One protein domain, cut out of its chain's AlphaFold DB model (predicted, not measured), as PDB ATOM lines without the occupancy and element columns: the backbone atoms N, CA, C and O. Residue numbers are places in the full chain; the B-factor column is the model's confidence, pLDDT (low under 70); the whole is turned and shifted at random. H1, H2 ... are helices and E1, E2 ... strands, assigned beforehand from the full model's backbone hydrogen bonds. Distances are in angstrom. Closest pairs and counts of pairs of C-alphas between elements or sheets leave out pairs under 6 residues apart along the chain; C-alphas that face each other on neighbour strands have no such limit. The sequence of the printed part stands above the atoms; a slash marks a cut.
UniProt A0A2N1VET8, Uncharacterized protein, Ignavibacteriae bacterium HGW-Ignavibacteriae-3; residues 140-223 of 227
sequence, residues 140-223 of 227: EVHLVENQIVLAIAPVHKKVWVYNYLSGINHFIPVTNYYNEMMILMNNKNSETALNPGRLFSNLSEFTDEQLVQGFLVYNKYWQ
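This is residues 140 to 223 of the 227 residues of an uncharacterized protein of Ignavibacteriae bacterium HGW-Ignavibacteriae-3 (UniProt A0A2N1VET8). A strongly twisted sheet of four strands makes a wall, and the long helix H4 crosses one of its faces, mainly over E1 and E2. H1 packs steeply on H4, and the short helices H2 and H3 lie near H1, with H2 far from the sheet. The 84 printed residues hold E1, E2, E3, E4, H1, H2, H3 and H4 in that order along the chain; the sheet's order is E1, E2, E3, E4, antiparallel throughout, and the class is mixed, helices and strands. The whole is compact, with a radius of gyration of the C-alphas of 12.4 A and spans of 39 by 27 by 19 A.

E1 is residues 140 to 144, beginning at C-alpha 140 (-87.666, -190.953, -131.525), and measures 11.7 A. E2, residues 148 to 153, and E3, residues 158 to 163, each measure 16.3 A. E4 is residues 169 to 172, 9.4 A. H1, residues 174 to 184, begins at C-alpha 174 (-72.415, -193.230, -134.121) and measures 15.4 A. H2, residues 190 to 193, and H3, residues 198 to 201, each measure 5.0 A. H4, residues 208 to 222, measures 20.1 A and ends at C-alpha 222 (-71.805, -181.795, -139.782).

E1 to E4 form a meander, each strand the antiparallel neighbour of the one before, in three hairpins. N 141 and O 150 of E1 and E2 are 2.8 A apart, N 151 and O 160 of E2 and E3 2.8 A, and N 161 and O 170 of E3 and E4 2.9 A, within hydrogen-bond range. The edge strands E1 and E4 are apart. H4 is on one face of the sheet, giving two layers, a helix over a sheet, at a height over the sheet of 8.5 A. It is only just over E1 and E2, with 3 C-alphas falling on each, and runs only just across the strands, at 60.2 degrees to E1 on the local plane. The closest C-alphas of E1 and H4 are those of Val 141 and Asp 208, 6.1 A. H1 and H4 touch, Met 181 and Gly 214 having their closest C-alphas at 4.5 A. They run opposite ways at a steep tilt of 68 degrees, only just short of about perpendicular. H1, with residues 174 to 178, and H3, with residues 199 to 200, only graze the sheet. H2 is not on it. H1 and H2 are close but not clearly touching, their closest C-alphas those of Met 182 and Ala 193, 5.7 A. Every O i to N i+4 pair is within hydrogen-bond range in H1, and 10 of 11 in H4; H2 and H3 are too short for such a pair.

The C-alphas farthest apart, those of Leu 165 and Asn 189, are 39.3 A apart. The printed part has no cut and no long link. The mean pLDDT of the printed part is 91.4, and no printed residue is under 70.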
ATOM      1  N   GLU A 140     -87.518-192.196-130.782       97.81
ATOM      2  CA  GLU A 140     -87.666-190.953-131.525       97.81
ATOM      3  C   GLU A 140     -87.539-189.777-130.561       97.81
ATOM      4  O   GLU A 140     -88.138-189.778-129.489       97.81
ATOM      5  N   VAL A 141     -86.735-188.789-130.942       97.38
ATOM      6  CA  VAL A 141     -86.530-187.550-130.193       97.38
ATOM      7  C   VAL A 141     -86.774-186.387-131.143       97.38
ATOM      8  O   VAL A 141     -86.051-186.202-132.124       97.38
ATOM      9  N   HIS A 142     -87.819-185.610-130.873       95.69
ATOM     10  CA  HIS A 142     -88.211-184.482-131.713       95.69
ATOM     11  C   HIS A 142     -87.266-183.306-131.437       95.69
ATOM     12  O   HIS A 142     -87.292-182.717-130.359       95.69
ATOM     13  N   LEU A 143     -86.398-182.990-132.404       93.81
ATOM     14  CA  LEU A 143     -85.446-181.876-132.308       93.81
ATOM     15  C   LEU A 143     -86.151-180.544-132.575       93.81
ATOM     16  O   LEU A 143     -85.945-179.564-131.864       93.81
ATOM     17  N   VAL A 144     -86.997-180.539-133.607       91.88
ATOM     18  CA  VAL A 144     -87.927-179.462-133.945       91.88
ATOM     19  C   VAL A 144     -89.253-180.127-134.289       91.88
ATOM     20  O   VAL A 144     -89.315-180.961-135.198       91.88
ATOM     21  N   GLU A 145     -90.302-179.782-133.545       88.56
ATOM     22  CA  GLU A 145     -91.609-180.434-133.644       88.56
ATOM     23  C   GLU A 145     -92.134-180.442-135.088       88.56
ATOM     24  O   GLU A 145     -92.131-179.408-135.760       88.56
ATOM     25  N   ASN A 146     -92.577-181.611-135.567       86.88
ATOM     26  CA  ASN A 146     -93.048-181.846-136.942       86.88
ATOM     27  C   ASN A 146     -92.085-181.429-138.075       86.88
ATOM     28  O   ASN A 146     -92.519-181.249-139.213       86.88
ATOM     29  N   GLN A 147     -90.792-181.252-137.793       93.81
ATOM     30  CA  GLN A 147     -89.812-180.833-138.801       93.81
ATOM     31  C   GLN A 147     -88.581-181.726-138.826       93.81
ATOM     32  O   GLN A 147     -88.117-182.105-139.904       93.81
ATOM     33  N   ILE A 148     -88.046-182.064-137.651       96.19
ATOM     34  CA  ILE A 148     -86.778-182.775-137.534       96.19
ATOM     35  C   ILE A 148     -86.858-183.753-136.363       96.19
ATOM     36  O   ILE A 148     -87.068-183.349-135.218       96.19
ATOM     37  N   VAL A 149     -86.644-185.039-136.647       97.81
ATOM     38  CA  VAL A 149     -86.683-186.115-135.646       97.81
ATOM     39  C   VAL A 149     -85.369-186.878-135.666       97.81
ATOM     40  O   VAL A 149     -84.952-187.380-136.707       97.81
ATOM     41  N   LEU A 150     -84.725-186.979-134.508       97.81
ATOM     42  CA  LEU A 150     -83.610-187.884-134.273       97.81
ATOM     43  C   LEU A 150     -84.167-189.273-133.952       97.81
ATOM     44  O   LEU A 150     -84.945-189.437-133.016       97.81
ATOM     45  N   ALA A 151     -83.739-190.272-134.708       97.88
ATOM     46  CA  ALA A 151     -84.149-191.655-134.552       97.88
ATOM     47  C   ALA A 151     -82.952-192.527-134.166       97.88
ATOM     48  O   ALA A 151     -81.879-192.458-134.775       97.88
ATOM     49  N   ILE A 152     -83.139-193.365-133.148       98.00
ATOM     50  CA  ILE A 152     -82.126-194.288-132.634       98.00
ATOM     51  C   ILE A 152     -82.721-195.692-132.655       98.00
ATOM     52  O   ILE A 152     -83.675-195.968-131.930       98.00
ATOM     53  N   ALA A 153     -82.141-196.581-133.464       97.06
ATOM     54  CA  ALA A 153     -82.505-197.996-133.526       97.06
ATOM     55  C   ALA A 153     -81.455-198.841-132.787       97.06
ATOM     56  O   ALA A 153     -80.387-199.112-133.355       97.06
ATOM     57  N   PRO A 154     -81.724-199.290-131.544       96.12
ATOM     58  CA  PRO A 154     -80.744-200.016-130.738       96.12
ATOM     59  C   PRO A 154     -80.313-201.340-131.362       96.12
ATOM     60  O   PRO A 154     -79.120-201.639-131.417       96.12
ATOM     61  N   VAL A 155     -81.274-202.107-131.883       95.69
ATOM     62  CA  VAL A 155     -81.024-203.434-132.465       95.69
ATOM     63  C   VAL A 155     -80.118-203.330-133.690       95.69
ATOM     64  O   VAL A 155     -79.163-204.090-133.836       95.69
ATOM     65  N   HIS A 156     -80.360-202.329-134.537       93.94
ATOM     66  CA  HIS A 156     -79.565-202.091-135.739       93.94
ATOM     67  C   HIS A 156     -78.261-201.329-135.476       93.94
ATOM     68  O   HIS A 156     -77.424-201.236-136.375       93.94
ATOM     69  N   LYS A 157     -78.081-200.774-134.269       95.19
ATOM     70  CA  LYS A 157     -76.967-199.884-133.909       95.19
ATOM     71  C   LYS A 157     -76.828-198.713-134.889       95.19
ATOM     72  O   LYS A 157     -75.732-198.394-135.356       95.19
ATOM     73  N   LYS A 158     -77.963-198.101-135.241       95.31
ATOM     74  CA  LYS A 158     -78.041-196.971-136.178       95.31
ATOM     75  C   LYS A 158     -78.679-195.760-135.520       95.31
ATOM     76  O   LYS A 158     -79.593-195.888-134.708       95.31
ATOM     77  N   VAL A 159     -78.187-194.597-135.926       96.50
ATOM     78  CA  VAL A 159     -78.727-193.286-135.584       96.50
ATOM     79  C   VAL A 159     -78.906-192.525-136.890       96.50
ATOM     80  O   VAL A 159     -78.023-192.568-137.752       96.50
ATOM     81  N   TRP A 160     -80.041-191.864-137.064       96.62
ATOM     82  CA  TRP A 160     -80.287-190.988-138.206       96.62
ATOM     83  C   TRP A 160     -81.195-189.832-137.811       96.62
ATOM     84  O   TRP A 160     -81.877-189.886-136.789       96.62
ATOM     85  N   VAL A 161     -81.203-188.785-138.626       97.00
ATOM     86  CA  VAL A 161     -82.156-187.684-138.504       97.00
ATOM     87  C   VAL A 161     -83.058-187.659-139.718       97.00
ATOM     88  O   VAL A 161     -82.588-187.628-140.854       97.00
ATOM     89  N   TYR A 162     -84.356-187.666-139.457       97.38
ATOM     90  CA  TYR A 162     -85.382-187.472-140.461       97.38
ATOM     91  C   TYR A 162     -85.725-185.994-140.592       97.38
ATOM     92  O   TYR A 162     -86.014-185.327-139.596       97.38
ATOM     93  N   ASN A 163     -85.710-185.500-141.825       95.50
ATOM     94  CA  ASN A 163     -86.128-184.150-142.175       95.50
ATOM     95  C   ASN A 163     -87.472-184.214-142.913       95.50
ATOM     96  O   ASN A 163     -87.546-184.790-143.996       95.50
ATOM     97  N   TYR A 164     -88.525-183.607-142.364       95.62
ATOM     98  CA  TYR A 164     -89.865-183.637-142.967       95.62
ATOM     99  C   TYR A 164     -89.953-182.879-144.299       95.62
ATOM    100  O   TYR A 164     -90.756-183.249-145.151       95.62
ATOM    101  N   LEU A 165     -89.134-181.838-144.502       94.00
ATOM    102  CA  LEU A 165     -89.147-181.039-145.731       94.00
ATOM    103  C   LEU A 165     -88.636-181.848-146.929       94.00
ATOM    104  O   LEU A 165     -89.236-181.817-148.000       94.00
ATOM    105  N   SER A 166     -87.520-182.562-146.759       94.88
ATOM    106  CA  SER A 166     -86.929-183.380-147.827       94.88
ATOM    107  C   SER A 166     -87.432-184.825-147.821       94.88
ATOM    108  O   SER A 166     -87.408-185.500-148.849       94.88
ATOM    109  N   GLY A 167     -87.875-185.328-146.671       96.12
ATOM    110  CA  GLY A 167     -88.173-186.737-146.437       96.12
ATOM    111  C   GLY A 167     -86.930-187.628-146.311       96.12
ATOM    112  O   GLY A 167     -87.078-188.851-146.304       96.12
ATOM    113  N   ILE A 168     -85.722-187.060-146.234       96.69
ATOM    114  CA  ILE A 168     -84.472-187.830-146.140       96.69
ATOM    115  C   ILE A 168     -84.213-188.274-144.696       96.69
ATOM    116  O   ILE A 168     -84.388-187.506-143.749       96.69
ATOM    117  N   ASN A 169     -83.736-189.513-144.554       97.06
ATOM    118  CA  ASN A 169     -83.120-190.055-143.347       97.06
ATOM    119  C   ASN A 169     -81.594-189.933-143.448       97.06
ATOM    120  O   ASN A 169     -80.943-190.755-144.089       97.06
ATOM    121  N   HIS A 170     -81.021-188.910-142.819       95.50
ATOM    122  CA  HIS A 170     -79.580-188.674-142.834       95.50
ATOM    123  C   HIS A 170     -78.891-189.491-141.739       95.50
ATOM    124  O   HIS A 170     -79.111-189.252-140.549       95.50
ATOM    125  N   PHE A 171     -78.046-190.449-142.123       94.69
ATOM    126  CA  PHE A 171     -77.326-191.279-141.161       94.69
ATOM    127  C   PHE A 171     -76.277-190.488-140.386       94.69
ATOM    128  O   PHE A 171     -75.491-189.729-140.951       94.69
ATOM    129  N   ILE A 172     -76.226-190.744-139.083       93.94
ATOM    130  CA  ILE A 172     -75.258-190.142-138.178       93.94
ATOM    131  C   ILE A 172     -74.188-191.187-137.835       93.94
ATOM    132  O   ILE A 172     -74.513-192.264-137.317       93.94
ATOM    133  N   PRO A 173     -72.898-190.893-138.082       91.25
ATOM    134  CA  PRO A 173     -71.786-191.679-137.571       91.25
ATOM    135  C   PRO A 173     -71.839-191.777-136.042       91.25
ATOM    136  O   PRO A 173     -71.573-190.813-135.325       91.25
ATOM    137  N   VAL A 174     -72.164-192.973-135.547       93.06
ATOM    138  CA  VAL A 174     -72.415-193.230-134.121       93.06
ATOM    139  C   VAL A 174     -71.230-192.825-133.255       93.06
ATOM    140  O   VAL A 174     -71.425-192.185-132.231       93.06
ATOM    141  N   THR A 175     -70.008-193.172-133.665       90.38
ATOM    142  CA  THR A 175     -68.794-192.857-132.903       90.38
ATOM    143  C   THR A 175     -68.645-191.355-132.686       90.38
ATOM    144  O   THR A 175     -68.417-190.925-131.562       90.38
ATOM    145  N   ASN A 176     -68.832-190.552-133.736       89.12
ATOM    146  CA  ASN A 176     -68.659-189.103-133.649       89.12
ATOM    147  C   ASN A 176     -69.755-188.482-132.779       89.12
ATOM    148  O   ASN A 176     -69.456-187.711-131.876       89.12
ATOM    149  N   TYR A 177     -71.010-188.877-132.998       93.00
ATOM    150  CA  TYR A 177     -72.133-188.405-132.192       93.00
ATOM    151  C   TYR A 177     -71.991-188.771-130.709       93.00
ATOM    152  O   TYR A 177     -72.167-187.924-129.835       93.00
ATOM    153  N   TYR A 178     -71.611-190.016-130.419       93.12
ATOM    154  CA  TYR A 178     -71.399-190.479-129.052       93.12
ATOM    155  C   TYR A 178     -70.252-189.735-128.363       93.12
ATOM    156  O   TYR A 178     -70.386-189.353-127.204       93.12
ATOM    157  N   ASN A 179     -69.151-189.476-129.071       89.69
ATOM    158  CA  ASN A 179     -68.033-188.710-128.523       89.69
ATOM    159  C   ASN A 179     -68.473-187.301-128.096       89.69
ATOM    160  O   ASN A 179     -68.158-186.886-126.980       89.69
ATOM    161  N   GLU A 180     -69.264-186.605-128.920       90.06
ATOM    162  CA  GLU A 180     -69.807-185.285-128.562       90.06
ATOM    163  C   GLU A 180     -70.722-185.351-127.332       90.06
ATOM    164  O   GLU A 180     -70.617-184.521-126.426       90.06
ATOM    165  N   MET A 181     -71.572-186.380-127.236       91.06
ATOM    166  CA  MET A 181     -72.390-186.603-126.038       91.06
ATOM    167  C   MET A 181     -71.536-186.808-124.781       91.06
ATOM    168  O   MET A 181     -71.831-186.235-123.731       91.06
ATOM    169  N   MET A 182     -70.476-187.613-124.864       90.88
ATOM    170  CA  MET A 182     -69.602-187.899-123.721       90.88
ATOM    171  C   MET A 182     -68.849-186.656-123.243       90.88
ATOM    172  O   MET A 182     -68.737-186.441-122.031       90.88
ATOM    173  N   ILE A 183     -68.390-185.816-124.178       86.62
ATOM    174  CA  ILE A 183     -67.753-184.527-123.880       86.62
ATOM    175  C   ILE A 183     -68.741-183.605-123.153       86.62
ATOM    176  O   ILE A 183     -68.410-183.070-122.095       86.62
ATOM    177  N   LEU A 184     -69.967-183.468-123.668       86.62
ATOM    178  CA  LEU A 184     -71.015-182.635-123.068       86.62
ATOM    179  C   LEU A 184     -71.405-183.077-121.658       86.62
ATOM    180  O   LEU A 184     -71.585-182.249-120.768       86.62
ATOM    181  N   MET A 185     -71.513-184.386-121.443       83.69
ATOM    182  CA  MET A 185     -71.856-184.957-120.140       83.69
ATOM    183  C   MET A 185     -70.682-184.913-119.146       83.69
ATOM    184  O   MET A 185     -70.838-185.356-118.008       83.69
ATOM    185  N   ASN A 186     -69.513-184.398-119.558       82.12
ATOM    186  CA  ASN A 186     -68.268-184.372-118.785       82.12
ATOM    187  C   ASN A 186     -67.926-185.755-118.194       82.12
ATOM    188  O   ASN A 186     -67.412-185.873-117.077       82.12
ATOM    189  N   ASN A 187     -68.248-186.823-118.933       75.69
ATOM    190  CA  ASN A 187     -68.031-188.183-118.469       75.69
ATOM    191  C   ASN A 187     -66.578-188.586-118.734       75.69
ATOM    192  O   ASN A 187     -66.190-188.893-119.858       75.69
ATOM    193  N   LYS A 188     -65.765-188.572-117.676       71.88
ATOM    194  CA  LYS A 188     -64.326-188.874-117.744       71.88
ATOM    195  C   LYS A 188     -63.997-190.357-117.569       71.88
ATOM    196  O   LYS A 188     -62.822-190.717-117.600       71.88
ATOM    197  N   ASN A 189     -64.995-191.219-117.358       79.81
ATOM    198  CA  ASN A 189     -64.762-192.655-117.250       79.81
ATOM    199  C   ASN A 189     -64.471-193.233-118.644       79.81
ATOM    200  O   ASN A 189     -65.365-193.305-119.486       79.81
ATOM    201  N   SER A 190     -63.232-193.669-118.872       73.38
ATOM    202  CA  SER A 190     -62.752-194.185-120.159       73.38
ATOM    203  C   SER A 190     -63.515-195.417-120.653       73.38
ATOM    204  O   SER A 190     -63.770-195.518-121.851       73.38
ATOM    205  N   GLU A 191     -63.946-196.312-119.759       77.94
ATOM    206  CA  GLU A 191     -64.730-197.506-120.120       77.94
ATOM    207  C   GLU A 191     -66.098-197.136-120.703       77.94
ATOM    208  O   GLU A 191     -66.661-197.850-121.532       77.94
ATOM    209  N   THR A 192     -66.633-195.995-120.270       79.56
ATOM    210  CA  THR A 192     -67.910-195.469-120.748       79.56
ATOM    211  C   THR A 192     -67.714-194.575-121.967       79.56
ATOM    212  O   THR A 192     -68.410-194.746-122.966       79.56
ATOM    213  N   ALA A 193     -66.748-193.660-121.923       79.44
ATOM    214  CA  ALA A 193     -66.540-192.652-122.956       79.44
ATOM    215  C   ALA A 193     -66.047-193.233-124.291       79.44
ATOM    216  O   ALA A 193     -66.385-192.705-125.343       79.44
ATOM    217  N   LEU A 194     -65.291-194.336-124.267       83.12
ATOM    218  CA  LEU A 194     -64.718-194.953-125.472       83.12
ATOM    219  C   LEU A 194     -65.583-196.078-126.060       83.12
ATOM    220  O   LEU A 194     -65.161-196.753-127.000       83.12
ATOM    221  N   ASN A 195     -66.784-196.301-125.518       89.31
ATOM    222  CA  ASN A 195     -67.669-197.381-125.942       89.31
ATOM    223  C   ASN A 195     -68.970-196.843-126.568       89.31
ATOM    224  O   ASN A 195     -70.004-196.813-125.896       89.31
ATOM    225  N   PRO A 196     -68.973-196.485-127.869       90.38
ATOM    226  CA  PRO A 196     -70.177-196.001-128.550       90.38
ATOM    227  C   PRO A 196     -71.306-197.038-128.600       90.38
ATOM    228  O   PRO A 196     -72.470-196.678-128.762       90.38
ATOM    229  N   GLY A 197     -70.997-198.327-128.403       92.94
ATOM    230  CA  GLY A 197     -72.007-199.375-128.270       92.94
ATOM    231  C   GLY A 197     -72.946-199.165-127.078       92.94
ATOM    232  O   GLY A 197     -74.096-199.606-127.135       92.94
ATOM    233  N   ARG A 198     -72.493-198.439-126.043       91.94
ATOM    234  CA  ARG A 198     -73.289-198.134-124.851       91.94
ATOM    235  C   ARG A 198     -74.533-197.310-125.166       91.94
ATOM    236  O   ARG A 198     -75.555-197.510-124.515       91.94
ATOM    237  N   LEU A 199     -74.482-196.452-126.192       94.75
ATOM    238  CA  LEU A 199     -75.658-195.707-126.657       94.75
ATOM    239  C   LEU A 199     -76.848-196.639-126.917       94.75
ATOM    240  O   LEU A 199     -77.985-196.284-126.635       94.75
ATOM    241  N   PHE A 200     -76.583-197.839-127.433       96.44
ATOM    242  CA  PHE A 200     -77.622-198.796-127.797       96.44
ATOM    243  C   PHE A 200     -77.960-199.763-126.665       96.44
ATOM    244  O   PHE A 200     -79.134-200.048-126.452       96.44
ATOM    245  N   SER A 201     -76.964-200.264-125.927       94.38
ATOM    246  CA  SER A 201     -77.214-201.208-124.825       94.38
ATOM    247  C   SER A 201     -77.855-200.549-123.603       94.38
ATOM    248  O   SER A 201     -78.539-201.222-122.841       94.38
ATOM    249  N   ASN A 202     -77.650-199.242-123.424       93.12
ATOM    250  CA  ASN A 202     -78.089-198.480-122.257       93.12
ATOM    251  C   ASN A 202     -78.859-197.221-122.673       93.12
ATOM    252  O   ASN A 202     -78.768-196.186-122.016       93.12
ATOM    253  N   LEU A 203     -79.622-197.288-123.771       94.44
ATOM    254  CA  LEU A 203     -80.300-196.118-124.333       94.44
ATOM    255  C   LEU A 203     -81.188-195.392-123.306       94.44
ATOM    256  O   LEU A 203     -81.264-194.168-123.324       94.44
ATOM    257  N   SER A 204     -81.816-196.123-122.383       93.69
ATOM    258  CA  SER A 204     -82.659-195.567-121.315       93.69
ATOM    259  C   SER A 204     -81.914-194.690-120.302       93.69
ATOM    260  O   SER A 204     -82.562-193.948-119.572       93.69
ATOM    261  N   GLU A 205     -80.580-194.764-120.227       92.19
ATOM    262  CA  GLU A 205     -79.767-193.898-119.355       92.19
ATOM    263  C   GLU A 205     -79.628-192.474-119.909       92.19
ATOM    264  O   GLU A 205     -79.292-191.554-119.164       92.19
ATOM    265  N   PHE A 206     -79.889-192.281-121.203       92.81
ATOM    266  CA  PHE A 206     -79.815-190.980-121.857       92.81
ATOM    267  C   PHE A 206     -81.197-190.338-121.889       92.81
ATOM    268  O   PHE A 206     -82.158-190.931-122.378       92.81
ATOM    269  N   THR A 207     -81.308-189.113-121.392       94.81
ATOM    270  CA  THR A 207     -82.526-188.298-121.517       94.81
ATOM    271  C   THR A 207     -82.654-187.726-122.929       94.81
ATOM    272  O   THR A 207     -81.655-187.569-123.630       94.81
ATOM    273  N   ASP A 208     -83.874-187.382-123.346       95.69
ATOM    274  CA  ASP A 208     -84.098-186.744-124.652       95.69
ATOM    275  C   ASP A 208     -83.314-185.432-124.771       95.69
ATOM    276  O   ASP A 208     -82.691-185.180-125.796       95.69
ATOM    277  N   GLU A 209     -83.242-184.645-123.695       93.88
ATOM    278  CA  GLU A 209     -82.468-183.403-123.666       93.88
ATOM    279  C   GLU A 209     -80.969-183.643-123.904       93.88
ATOM    280  O   GLU A 209     -80.347-182.929-124.690       93.88
ATOM    281  N   GLN A 210     -80.382-184.689-123.315       93.81
ATOM    282  CA  GLN A 210     -78.985-185.056-123.580       93.81
ATOM    283  C   GLN A 210     -78.766-185.489-125.033       93.81
ATOM    284  O   GLN A 210     -77.760-185.115-125.639       93.81
ATOM    285  N   LEU A 211     -79.704-186.251-125.601       96.00
ATOM    286  CA  LEU A 211     -79.641-186.692-126.996       96.00
ATOM    287  C   LEU A 211     -79.741-185.502-127.963       96.00
ATOM    288  O   LEU A 211     -78.957-185.418-128.915       96.00
ATOM    289  N   VAL A 212     -80.640-184.554-127.677       94.75
ATOM    290  CA  VAL A 212     -80.784-183.288-128.407       94.75
ATOM    291  C   VAL A 212     -79.488-182.489-128.334       94.75
ATOM    292  O   VAL A 212     -78.925-182.166-129.375       94.75
ATOM    293  N   GLN A 213     -78.968-182.202-127.136       92.25
ATOM    294  CA  GLN A 213     -77.758-181.385-126.976       92.25
ATOM    295  C   GLN A 213     -76.542-182.012-127.667       92.25
ATOM    296  O   GLN A 213     -75.805-181.313-128.366       92.25
ATOM    297  N   GLY A 214     -76.379-183.336-127.553       92.94
ATOM    298  CA  GLY A 214     -75.372-184.082-128.308       92.94
ATOM    299  C   GLY A 214     -75.490-183.859-129.809       92.94
ATOM    300  O   GLY A 214     -74.488-183.649-130.496       92.94
ATOM    301  N   PHE A 215     -76.721-183.846-130.325       94.25
ATOM    302  CA  PHE A 215     -76.948-183.697-131.755       94.25
ATOM    303  C   PHE A 215     -76.680-182.264-132.197       94.25
ATOM    304  O   PHE A 215     -76.032-182.060-133.218       94.25
ATOM    305  N   LEU A 216     -77.112-181.273-131.414       91.88
ATOM    306  CA  LEU A 216     -76.861-179.862-131.695       91.88
ATOM    307  C   LEU A 216     -75.362-179.564-131.800       91.88
ATOM    308  O   LEU A 216     -74.952-178.829-132.696       91.88
ATOM    309  N   VAL A 217     -74.537-180.137-130.918       90.56
ATOM    310  CA  VAL A 217     -73.077-179.973-130.990       90.56
ATOM    311  C   VAL A 217     -72.502-180.681-132.208       90.56
ATOM    312  O   VAL A 217     -71.787-180.048-132.984       90.56
ATOM    313  N   TYR A 218     -72.868-181.942-132.435       90.88
ATOM    314  CA  TYR A 218     -72.415-182.686-133.610       90.88
ATOM    315  C   TYR A 218     -72.782-181.975-134.927       90.88
ATOM    316  O   TYR A 218     -71.954-181.830-135.832       90.88
ATOM    317  N   ASN A 219     -74.004-181.448-135.018       90.56
ATOM    318  CA  ASN A 219     -74.516-180.785-136.210       90.56
ATOM    319  C   ASN A 219     -73.827-179.442-136.507       90.56
ATOM    320  O   ASN A 219     -73.838-179.013-137.656       90.56
ATOM    321  N   LYS A 220     -73.154-178.799-135.539       86.88
ATOM    322  CA  LYS A 220     -72.318-177.611-135.823       86.88
ATOM    323  C   LYS A 220     -71.171-177.926-136.782       86.88
ATOM    324  O   LYS A 220     -70.803-177.067-137.583       86.88
ATOM    325  N   TYR A 221     -70.628-179.140-136.691       82.62
ATOM    326  CA  TYR A 221     -69.557-179.625-137.559       82.62
ATOM    327  C   TYR A 221     -70.105-180.305-138.813       82.62
ATOM    328  O   TYR A 221     -69.540-180.158-139.889       82.62
ATOM    329  N   TRP A 222     -71.210-181.041-138.679       82.75
ATOM    330  CA  TRP A 222     -71.805-181.795-139.782       82.75
ATOM    331  C   TRP A 222     -72.606-180.919-140.762       82.75
ATOM    332  O   TRP A 222     -72.570-181.168-141.962       82.75
ATOM    333  N   GLN A 223     -73.304-179.890-140.260       80.88
ATOM    334  CA  GLN A 223     -74.046-178.850-140.998       80.88
ATOM    335  C   GLN A 223     -75.094-179.339-142.014       80.88
ATOM    336  O   GLN A 223     -75.519-178.580-142.885       80.88
TER     337      GLN A 223